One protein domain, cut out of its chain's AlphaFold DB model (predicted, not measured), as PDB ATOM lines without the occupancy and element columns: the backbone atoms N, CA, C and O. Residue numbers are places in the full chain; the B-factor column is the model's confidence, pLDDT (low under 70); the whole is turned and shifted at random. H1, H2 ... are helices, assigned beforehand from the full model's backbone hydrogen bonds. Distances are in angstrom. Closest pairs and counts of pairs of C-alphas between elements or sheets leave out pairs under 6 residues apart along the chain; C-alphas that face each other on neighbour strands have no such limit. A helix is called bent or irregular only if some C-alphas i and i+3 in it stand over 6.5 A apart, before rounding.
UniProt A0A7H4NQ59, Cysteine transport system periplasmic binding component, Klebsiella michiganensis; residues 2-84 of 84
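Overview. This is residues 2 to 84 of the 84 residues of the protein "Cysteine transport system periplasmic binding component" of Klebsiella michiganensis (UniProt A0A7H4NQ59). There is little regular structure here: a loose body of loops holds three short helices, H1, H2 and H3, and a long link runs from it to H4 at the far end. The printed part has 83 residues, with helices H1 to H4 in chain order and no named strand. The class is all helix, with only 30 residues in named elements. The whole is extended, with a radius of gyration of the C-alphas of 18.5 A and spans of 50 by 27 by 23 A.

Arrangement. H1, residues 2 to 11, touches no helix, and H2, residues 22 to 30, is apart from it. H3, residues 45 to 48, is only just apart from H2, their closest C-alphas 8.4 A apart. H4, residues 75 to 81, is apart from H1, H2 and H3. Every O i to N i+4 pair is within hydrogen-bond range in H1, against 3 of 5 in H2 and 1 of 3 in H4, which has 2 of 4 O i to N i+3 pairs within range; H3 is too short for an O i to N i+4 pair.

Along the chain. H1 begins at C-alpha 2 (202.012, 198.821, 98.570) and is 14.3 A long. H2, 14.1 A, is irregular: C-alphas 23 and 26 are 7.3 A apart. H3 is 5.0 A long, and H4, 10.5 A, ends at C-alpha 81 (192.850, 205.838, 134.333).

Size, cuts and confidence. The C-alphas farthest apart, of Gly 12 and Arg 84, are 54.9 A apart. The printed part has no cut. The links H2 to H3 and H3 to H4 are long. Residues 73 to 84 have pLDDT under 70.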
ATOM      1  N   ASP A   2     202.449 200.004  99.326       90.12
ATOM      2  CA  ASP A   2     202.012 198.821  98.570       90.12
ATOM      3  C   ASP A   2     200.691 199.017  97.806       90.12
ATOM      4  O   ASP A   2     200.590 198.675  96.632       90.12
ATOM      5  N   PHE A   3     199.681 199.631  98.437       91.69
ATOM      6  CA  PHE A   3     198.403 199.907  97.772       91.69
ATOM      7  C   PHE A   3     198.534 200.912  96.615       91.69
ATOM      8  O   PHE A   3     197.946 200.707  95.557       91.69
ATOM      9  N   ALA A   4     199.314 201.984  96.791       92.88
ATOM     10  CA  ALA A   4     199.522 202.994  95.751       92.88
ATOM     11  C   ALA A   4     200.303 202.415  94.560       92.88
ATOM     12  O   ALA A   4     199.969 202.687  93.410       92.88
ATOM     13  N   GLU A   5     201.300 201.570  94.834       94.94
ATOM     14  CA  GLU A   5     202.067 200.845  93.816       94.94
ATOM     15  C   GLU A   5     201.192 199.858  93.038       94.94
ATOM     16  O   GLU A   5     201.216 199.843  91.805       94.94
ATOM     17  N   ALA A   6     200.372 199.070  93.740       95.00
ATOM     18  CA  ALA A   6     199.432 198.145  93.118       95.00
ATOM     19  C   ALA A   6     198.402 198.877  92.243       95.00
ATOM     20  O   ALA A   6     198.120 198.436  91.126       95.00
ATOM     21  N   LEU A   7     197.886 200.017  92.715       94.12
ATOM     22  CA  LEU A   7     196.948 200.846  91.965       94.12
ATOM     23  C   LEU A   7     197.594 201.419  90.698       94.12
ATOM     24  O   LEU A   7     197.037 201.269  89.613       94.12
ATOM     25  N   ALA A   8     198.787 202.010  90.809       96.06
ATOM     26  CA  ALA A   8     199.512 202.551  89.660       96.06
ATOM     27  C   ALA A   8     199.796 201.468  88.605       96.06
ATOM     28  O   ALA A   8     199.550 201.677  87.416       96.06
ATOM     29  N   LYS A   9     200.209 200.270  89.045       96.94
ATOM     30  CA  LYS A   9     200.409 199.109  88.167       96.94
ATOM     31  C   LYS A   9     199.117 198.685  87.468       96.94
ATOM     32  O   LYS A   9     199.148 198.408  86.273       96.94
ATOM     33  N   SER A  10     197.995 198.645  88.187       96.12
ATOM     34  CA  SER A  10     196.690 198.295  87.613       96.12
ATOM     35  C   SER A  10     196.206 199.314  86.581       96.12
ATOM     36  O   SER A  10     195.506 198.938  85.646       96.12
ATOM     37  N   LEU A  11     196.551 200.589  86.759       95.75
ATOM     38  CA  LEU A  11     196.199 201.674  85.841       95.75
ATOM     39  C   LEU A  11     197.200 201.826  84.684       95.75
ATOM     40  O   LEU A  11     196.937 202.582  83.752       95.75
ATOM     41  N   GLY A  12     198.343 201.134  84.731       97.31
ATOM     42  CA  GLY A  12     199.405 201.267  83.731       97.31
ATOM     43  C   GLY A  12     200.112 202.625  83.761       97.31
ATOM     44  O   GLY A  12     200.664 203.046  82.746       97.31
ATOM     45  N   VAL A  13     200.096 203.320  84.903       97.06
ATOM     46  CA  VAL A  13     200.701 204.651  85.077       97.06
ATOM     47  C   VAL A  13     201.957 204.585  85.943       97.06
ATOM     48  O   VAL A  13     202.146 203.664  86.739       97.06
ATOM     49  N   LYS A  14     202.830 205.587  85.809       96.81
ATOM     50  CA  LYS A  14     204.000 205.744  86.679       96.81
ATOM     51  C   LYS A  14     203.560 206.307  88.032       96.81
ATOM     52  O   LYS A  14     202.882 207.328  88.081       96.81
ATOM     53  N   LEU A  15     203.982 205.667  89.120       96.31
ATOM     54  CA  LEU A  15     203.780 206.198  90.465       96.31
ATOM     55  C   LEU A  15     204.775 207.330  90.748       96.31
ATOM     56  O   LEU A  15     205.988 207.126  90.662       96.31
ATOM     57  N   GLU A  16     204.263 208.487  91.159       96.12
ATOM     58  CA  GLU A  16     205.057 209.590  91.703       96.12
ATOM     59  C   GLU A  16     204.554 209.943  93.103       96.12
ATOM     60  O   GLU A  16     203.365 210.173  93.323       96.12
ATOM     61  N   LEU A  17     205.462 209.930  94.083       94.62
ATOM     62  CA  LEU A  17     205.122 210.180  95.480       94.62
ATOM     63  C   LEU A  17     205.348 211.651  95.826       94.62
ATOM     64  O   LEU A  17     206.468 212.153  95.755       94.62
ATOM     65  N   VAL A  18     204.286 212.316  96.278       94.50
ATOM     66  CA  VAL A  18     204.339 213.698  96.766       94.50
ATOM     67  C   VAL A  18     204.370 213.687  98.293       94.50
ATOM     68  O   VAL A  18     203.390 213.336  98.951       94.50
ATOM     69  N   ALA A  19     205.507 214.071  98.879       92.25
ATOM     70  CA  ALA A  19     205.645 214.174 100.329       92.25
ATOM     71  C   ALA A  19     204.781 215.320 100.881       92.25
ATOM     72  O   ALA A  19     204.814 216.442 100.377       92.25
ATOM     73  N   THR A  20     204.000 215.046 101.930       94.12
ATOM     74  CA  THR A  20     203.090 216.034 102.520       94.12
ATOM     75  C   THR A  20     202.688 215.674 103.956       94.12
ATOM     76  O   THR A  20     203.059 214.623 104.477       94.12
ATOM     77  N   ASN A  21     201.906 216.544 104.596       94.38
ATOM     78  CA  ASN A  21     201.285 216.340 105.906       94.38
ATOM     79  C   ASN A  21     199.744 216.300 105.778       94.38
ATOM     80  O   ASN A  21     199.215 216.705 104.740       94.38
ATOM     81  N   PRO A  22     198.996 215.850 106.806       93.38
ATOM     82  CA  PRO A  22     197.539 215.719 106.724       93.38
ATOM     83  C   PRO A  22     196.779 216.999 106.346       93.38
ATOM     84  O   PRO A  22     195.810 216.913 105.594       93.38
ATOM     85  N   ALA A  23     197.221 218.170 106.818       94.25
ATOM     86  CA  ALA A  23     196.554 219.448 106.550       94.25
ATOM     87  C   ALA A  23     196.652 219.870 105.074       94.25
ATOM     88  O   ALA A  23     195.747 220.510 104.547       94.25
ATOM     89  N   ASN A  24     197.721 219.460 104.391       95.56
ATOM     90  CA  ASN A  24     198.006 219.872 103.019       95.56
ATOM     91  C   ASN A  24     197.456 218.911 101.949       95.56
ATOM     92  O   ASN A  24     197.477 219.257 100.772       95.56
ATOM     93  N   ARG A  25     196.946 217.724 102.316       95.69
ATOM     94  CA  ARG A  25     196.498 216.698 101.346       95.69
ATOM     95  C   ARG A  25     195.382 217.203 100.414       95.69
ATOM     96  O   ARG A  25     195.517 217.083  99.202       95.69
ATOM     97  N   ILE A  26     194.317 217.797 100.965       96.62
ATOM     98  CA  ILE A  26     193.180 218.316 100.175       96.62
ATOM     99  C   ILE A  26     193.589 219.519  99.305       96.62
ATOM    100  O   ILE A  26     193.324 219.475  98.105       96.62
ATOM    101  N   PRO A  27     194.290 220.546  99.831       96.62
ATOM    102  CA  PRO A  27     194.788 221.641  98.996       96.62
ATOM    103  C   PRO A  27     195.676 221.182  97.832       96.62
ATOM    104  O   PRO A  27     195.566 221.709  96.728       96.62
ATOM    105  N   LEU A  28     196.543 220.184  98.052       97.12
ATOM    106  CA  LEU A  28     197.388 219.636  96.989       97.12
ATOM    107  C   LEU A  28     196.558 218.982  95.882       97.12
ATOM    108  O   LEU A  28     196.830 219.260  94.714       97.12
ATOM    109  N   LEU A  29     195.532 218.207  96.250       96.94
ATOM    110  CA  LEU A  29     194.594 217.600  95.302       96.94
ATOM    111  C   LEU A  29     193.851 218.666  94.488       96.94
ATOM    112  O   LEU A  29     193.853 218.630  93.263       96.94
ATOM    113  N   GLN A  30     193.283 219.671  95.156       96.62
ATOM    114  CA  GLN A  30     192.533 220.745  94.492       96.62
ATOM    115  C   GLN A  30     193.404 221.603  93.567       96.62
ATOM    116  O   GLN A  30     192.927 222.105  92.556       96.62
ATOM    117  N   SER A  31     194.686 221.770  93.902       97.12
ATOM    118  CA  SER A  31     195.640 222.501  93.062       97.12
ATOM    119  C   SER A  31     196.175 221.699  91.870       97.12
ATOM    120  O   SER A  31     196.914 222.261  91.065       97.12
ATOM    121  N   GLY A  32     195.875 220.397  91.781       96.19
ATOM    122  CA  GLY A  32     196.435 219.499  90.765       96.19
ATOM    123  C   GLY A  32     197.917 219.164  90.966       96.19
ATOM    124  O   GLY A  32     198.557 218.623  90.074       96.19
ATOM    125  N   LYS A  33     198.497 219.486  92.132       96.50
ATOM    126  CA  LYS A  33     199.870 219.076  92.484       96.50
ATOM    127  C   LYS A  33     199.961 217.603  92.884       96.50
ATOM    128  O   LYS A  33     201.060 217.062  92.954       96.50
ATOM    129  N   ALA A  34     198.829 216.992  93.213       96.69
ATOM    130  CA  ALA A  34     198.673 215.561  93.402       96.69
ATOM    131  C   ALA A  34     197.342 215.144  92.772       96.69
ATOM    132  O   ALA A  34     196.360 215.864  92.919       96.69
ATOM    133  N   ASP A  35     197.303 213.980  92.127       96.06
ATOM    134  CA  ASP A  35     196.093 213.497  91.444       96.06
ATOM    135  C   ASP A  35     195.232 212.584  92.329       96.06
ATOM    136  O   ASP A  35     194.024 212.471  92.140       96.06
ATOM    137  N   LEU A  36     195.847 211.925  93.317       95.00
ATOM    138  CA  LEU A  36     195.174 211.050  94.275       95.00
ATOM    139  C   LEU A  36     195.752 211.207  95.681       95.00
ATOM    140  O   LEU A  36     196.953 211.397  95.875       95.00
ATOM    141  N   ILE A  37     194.889 211.020  96.682       95.00
ATOM    142  CA  ILE A  37     195.288 210.881  98.084       95.00
ATOM    143  C   ILE A  37     195.159 209.406  98.477       95.00
ATOM    144  O   ILE A  37     194.062 208.913  98.729       95.00
ATOM    145  N   VAL A  38     196.290 208.707  98.584       93.50
ATOM    146  CA  VAL A  38     196.359 207.347  99.142       93.50
ATOM    147  C   VAL A  38     196.990 207.420 100.531       93.50
ATOM    148  O   VAL A  38     198.208 207.365 100.685       93.50
ATOM    149  N   ALA A  39     196.152 207.616 101.547       89.56
ATOM    150  CA  ALA A  39     196.568 207.769 102.936       89.56
ATOM    151  C   ALA A  39     195.434 207.407 103.907       89.56
ATOM    152  O   ALA A  39     194.297 207.165 103.505       89.56
ATOM    153  N   ASP A  40     195.736 207.457 105.202       89.19
ATOM    154  CA  ASP A  40     194.785 207.373 106.310       89.19
ATOM    155  C   ASP A  40     193.865 208.609 106.384       89.19
ATOM    156  O   ASP A  40     194.007 209.486 107.238       89.19
ATOM    157  N   ILE A  41     192.916 208.721 105.454       91.56
ATOM    158  CA  ILE A  41     191.938 209.811 105.421       91.56
ATOM    159  C   ILE A  41     190.521 209.288 105.667       91.56
ATOM    160  O   ILE A  41     189.966 208.524 104.886       91.56
ATOM    161  N   THR A  42     189.921 209.722 106.772       93.50
ATOM    162  CA  THR A  42     188.522 209.411 107.089       93.50
ATOM    163  C   THR A  42     187.575 210.190 106.181       93.50
ATOM    164  O   THR A  42     187.720 211.410 106.036       93.50
ATOM    165  N   ILE A  43     186.583 209.497 105.623       94.88
ATOM    166  CA  ILE A  43     185.466 210.100 104.891       94.88
ATOM    167  C   ILE A  43     184.589 210.857 105.892       94.88
ATOM    168  O   ILE A  43     184.106 210.268 106.860       94.88
ATOM    169  N   THR A  44     184.386 212.156 105.668       94.94
ATOM    170  CA  THR A  44     183.456 212.986 106.451       94.94
ATOM    171  C   THR A  44     182.606 213.846 105.511       94.94
ATOM    172  O   THR A  44     183.064 214.132 104.400       94.94
ATOM    173  N   PRO A  45     181.398 214.280 105.922       96.81
ATOM    174  CA  PRO A  45     180.548 215.136 105.094       96.81
ATOM    175  C   PRO A  45     181.241 216.427 104.648       96.81
ATOM    176  O   PRO A  45     181.116 216.825 103.499       96.81
ATOM    177  N   GLU A  46     182.025 217.050 105.526       96.75
ATOM    178  CA  GLU A  46     182.726 218.307 105.240       96.75
ATOM    179  C   GLU A  46     183.787 218.116 104.153       96.75
ATOM    180  O   GLU A  46     183.954 218.968 103.287       96.75
ATOM    181  N   ARG A  47     184.494 216.979 104.164       95.94
ATOM    182  CA  ARG A  47     185.476 216.653 103.121       95.94
ATOM    183  C   ARG A  47     184.791 216.276 101.812       95.94
ATOM    184  O   ARG A  47     185.252 216.690 100.757       95.94
ATOM    185  N   ALA A  48     183.681 215.543 101.882       96.50
ATOM    186  CA  ALA A  48     182.912 215.129 100.711       96.50
ATOM    187  C   ALA A  48     182.251 216.306  99.966       96.50
ATOM    188  O   ALA A  48     181.856 216.160  98.818       96.50
ATOM    189  N   GLN A  49     182.144 217.484 100.593       97.12
ATOM    190  CA  GLN A  49     181.697 218.708  99.918       97.12
ATOM    191  C   GLN A  49     182.749 219.302  98.974       97.12
ATOM    192  O   GLN A  49     182.405 220.120  98.125       97.12
ATOM    193  N   VAL A  50     184.028 218.953  99.150       96.56
ATOM    194  CA  VAL A  50     185.146 219.625  98.467       96.56
ATOM    195  C   VAL A  50     186.037 218.683  97.660       96.56
ATOM    196  O   VAL A  50     186.847 219.170  96.868       96.56
ATOM    197  N   ILE A  51     185.915 217.370  97.873       96.56
ATOM    198  CA  ILE A  51     186.625 216.308  97.155       96.56
ATOM    199  C   ILE A  51     185.739 215.064  97.026       96.56
ATOM    200  O   ILE A  51     184.910 214.793  97.896       96.56
ATOM    201  N   ASP A  52     185.985 214.269  95.990       96.88
ATOM    202  CA  ASP A  52     185.376 212.950  95.842       96.88
ATOM    203  C   ASP A  52     186.198 211.866  96.547       96.88
ATOM    204  O   ASP A  52     187.422 211.957  96.685       96.88
ATOM    205  N   PHE A  53     185.515 210.806  96.976       96.44
ATOM    206  CA  PHE A  53     186.130 209.630  97.585       96.44
ATOM    207  C   PHE A  53     185.875 208.382  96.745       96.44
ATOM    208  O   PHE A  53     184.823 208.221  96.130       96.44
ATOM    209  N   SER A  54     186.832 207.454  96.775       94.25
ATOM    210  CA  SER A  54     186.629 206.102  96.265       94.25
ATOM    211  C   SER A  54     185.685 205.304  97.170       94.25
ATOM    212  O   SER A  54     185.344 205.713  98.283       94.25
ATOM    213  N   THR A  55     185.360 204.079  96.754       92.81
ATOM    214  CA  THR A  55     184.880 203.064  97.698       92.81
ATOM    215  C   THR A  55     185.907 202.894  98.831       92.81
ATOM    216  O   THR A  55     187.113 202.869  98.549       92.81
ATOM    217  N   PRO A  56     185.477 202.794 100.104       91.81
ATOM    218  CA  PRO A  56     186.394 202.584 101.219       91.81
ATOM    219  C   PRO A  56     187.213 201.301 101.028       91.81
ATOM    220  O   PRO A  56     186.645 200.221 100.889       91.81
ATOM    221  N   TYR A  57     188.542 201.415 101.049       89.19
ATOM    222  CA  TYR A  57     189.459 200.269 100.935       89.19
ATOM    223  C   TYR A  57     190.008 199.796 102.292       89.19
ATOM    224  O   TYR A  57     190.590 198.718 102.383       89.19
ATOM    225  N   PHE A  58     189.832 200.589 103.354       90.19
ATOM    226  CA  PHE A  58     190.202 200.237 104.722       90.19
ATOM    227  C   PHE A  58     189.224 200.881 105.706       90.19
ATOM    228  O   PHE A  58     188.991 202.089 105.653       90.19
ATOM    229  N   VAL A  59     188.653 200.080 106.607       88.56
ATOM    230  CA  VAL A  59     187.740 200.547 107.657       88.56
ATOM    231  C   VAL A  59     188.357 200.211 109.003       88.56
ATOM    232  O   VAL A  59     188.711 199.064 109.266       88.56
ATOM    233  N   THR A  60     188.483 201.218 109.859       89.38
ATOM    234  CA  THR A  60     189.011 201.069 111.214       89.38
ATOM    235  C   THR A  60     188.172 201.869 112.203       89.38
ATOM    236  O   THR A  60     187.426 202.770 111.819       89.38
ATOM    237  N   GLY A  61     188.288 201.520 113.480       86.06
ATOM    238  CA  GLY A  61     187.618 202.188 114.586       86.06
ATOM    239  C   GLY A  61     188.623 202.652 115.632       86.06
ATOM    240  O   GLY A  61     189.726 202.119 115.745       86.06
ATOM    241  N   GLN A  62     188.233 203.647 116.424       86.19
ATOM    242  CA  GLN A  62     189.059 204.109 117.531       86.19
ATOM    243  C   GLN A  62     189.120 203.041 118.631       86.19
ATOM    244  O   GLN A  62     188.093 202.509 119.055       86.19
ATOM    245  N   GLN A  63     190.327 202.747 119.109       84.88
ATOM    246  CA  GLN A  63     190.577 201.771 120.167       84.88
ATOM    247  C   GLN A  63     191.450 202.376 121.268       84.88
ATOM    248  O   GLN A  63     192.190 203.334 121.043       84.88
ATOM    249  N   PHE A  64     191.365 201.805 122.470       84.44
ATOM    250  CA  PHE A  64     192.237 202.166 123.586       84.44
ATOM    251  C   PHE A  64     193.422 201.209 123.650       84.44
ATOM    252  O   PHE A  64     193.237 199.999 123.771       84.44
ATOM    253  N   LEU A  65     194.635 201.758 123.634       85.81
ATOM    254  CA  LEU A  65     195.840 200.998 123.931       85.81
ATOM    255  C   LEU A  65     195.993 200.875 125.451       85.81
ATOM    256  O   LEU A  65     196.038 201.883 126.158       85.81
ATOM    257  N   VAL A  66     196.063 199.642 125.954       85.94
ATOM    258  CA  VAL A  66     196.217 199.350 127.387       85.94
ATOM    259  C   VAL A  66     197.381 198.382 127.612       85.94
ATOM    260  O   VAL A  66     197.640 197.541 126.751       85.94
ATOM    261  N   PRO A  67     198.085 198.461 128.758       88.44
ATOM    262  CA  PRO A  67     199.082 197.459 129.119       88.44
ATOM    263  C   PRO A  67     198.477 196.051 129.138       88.44
ATOM    264  O   PRO A  67     197.375 195.860 129.654       88.44
ATOM    265  N   ALA A  68     199.218 195.056 128.641       83.88
ATOM    266  CA  ALA A  68     198.730 193.678 128.500       83.88
ATOM    267  C   ALA A  68     198.269 193.042 129.827       83.88
ATOM    268  O   ALA A  68     197.396 192.179 129.840       83.88
ATOM    269  N   ASN A  69     198.828 193.488 130.956       85.00
ATOM    270  CA  ASN A  69     198.481 193.003 132.291       85.00
ATOM    271  C   ASN A  69     197.253 193.696 132.917       85.00
ATOM    272  O   ASN A  69     196.891 193.384 134.051       85.00
ATOM    273  N   ARG A  70     196.601 194.634 132.217       79.62
ATOM    274  CA  ARG A  70     195.457 195.387 132.739       79.62
ATOM    275  C   ARG A  70     194.176 194.981 132.014       79.62
ATOM    276  O   ARG A  70     193.971 195.315 130.852       79.62
ATOM    277  N   ARG A  71     193.259 194.317 132.727       73.81
ATOM    278  CA  ARG A  71     191.899 194.071 132.222       73.81
ATOM    279  C   ARG A  71     191.088 195.367 132.259       73.81
ATOM    280  O   ARG A  71     190.749 195.852 133.335       73.81
ATOM    281  N   ILE A  72     190.763 195.907 131.087       74.06
ATOM    282  CA  ILE A  72     189.793 196.997 130.924       74.06
ATOM    283  C   ILE A  72     188.618 196.459 130.111       74.06
ATOM    284  O   ILE A  72     188.782 196.062 128.964       74.06
ATOM    285  N   SER A  73     187.439 196.425 130.726       67.00
ATOM    286  CA  SER A  73     186.220 195.836 130.158       67.00
ATOM    287  C   SER A  73     185.256 196.864 129.551       67.00
ATOM    288  O   SER A  73     184.255 196.473 128.963       67.00
ATOM    289  N   SER A  74     185.526 198.172 129.667       66.56
ATOM    290  CA  SER A  74     184.693 199.207 129.036       66.56
ATOM    291  C   SER A  74     185.414 200.547 128.844       66.56
ATOM    292  O   SER A  74     186.370 200.868 129.557       66.56
ATOM    293  N   MET A  75     184.891 201.377 127.933       62.50
ATOM    294  CA  MET A  75     185.336 202.764 127.718       62.50
ATOM    295  C   MET A  75     185.254 203.625 128.992       62.50
ATOM    296  O   MET A  75     186.070 204.525 129.191       62.50
ATOM    297  N   ILE A  76     184.301 203.331 129.887       62.00
ATOM    298  CA  ILE A  76     184.112 204.059 131.153       62.00
ATOM    299  C   ILE A  76     185.300 203.813 132.093       62.00
ATOM    300  O   ILE A  76     185.774 204.732 132.763       62.00
ATOM    301  N   THR A  77     185.826 202.588 132.105       59.66
ATOM    302  CA  THR A  77     186.974 202.209 132.936       59.66
ATOM    303  C   THR A  77     188.266 202.884 132.458       59.66
ATOM    304  O   THR A  77     189.075 203.297 133.289       59.66
ATOM    305  N   ALA A  78     188.444 203.076 131.145       59.09
ATOM    306  CA  ALA A  78     189.617 203.757 130.586       59.09
ATOM    307  C   ALA A  78     189.673 205.253 130.959       59.09
ATOM    308  O   ALA A  78     190.741 205.756 131.310       59.09
ATOM    309  N   LYS A  79     188.532 205.960 130.978       56.84
ATOM    310  CA  LYS A  79     188.482 207.406 131.279       56.84
ATOM    311  C   LYS A  79     188.959 207.749 132.698       56.84
ATOM    312  O   LYS A  79     189.532 208.812 132.913       56.84
ATOM    313  N   ARG A  80     188.772 206.839 133.662       55.06
ATOM    314  CA  ARG A  80     189.258 207.010 135.046       55.06
ATOM    315  C   ARG A  80     190.771 206.832 135.185       55.06
ATOM    316  O   ARG A  80     191.349 207.360 136.127       55.06
ATOM    317  N   ALA A  81     191.416 206.110 134.267       56.03
ATOM    318  CA  ALA A  81     192.850 205.838 134.333       56.03
ATOM    319  C   ALA A  81     193.729 207.024 133.886       56.03
ATOM    320  O   ALA A  81     194.911 207.026 134.204       56.03
ATOM    321  N   SER A  82     193.161 208.013 133.184       48.62
ATOM    322  CA  SER A  82     193.871 209.196 132.664       48.62
ATOM    323  C   SER A  82     193.717 210.454 133.538       48.62
ATOM    324  O   SER A  82     194.139 211.531 133.130       48.62
ATOM    325  N   ALA A  83     193.080 210.346 134.708       46.31
ATOM    326  CA  ALA A  83     192.799 211.473 135.605       46.31
ATOM    327  C   ALA A  83     193.749 211.538 136.822       46.31
ATOM    328  O   ALA A  83     193.332 211.937 137.909       46.31
ATOM    329  N   ARG A  84     195.006 211.115 136.663       39.84
ATOM    330  CA  ARG A  84     196.082 211.304 137.645       39.84
ATOM    331  C   ARG A  84     197.354 211.744 136.951       39.84
ATOM    332  O   ARG A  84     197.588 211.229 135.837       39.84
TER     333      ARG A  84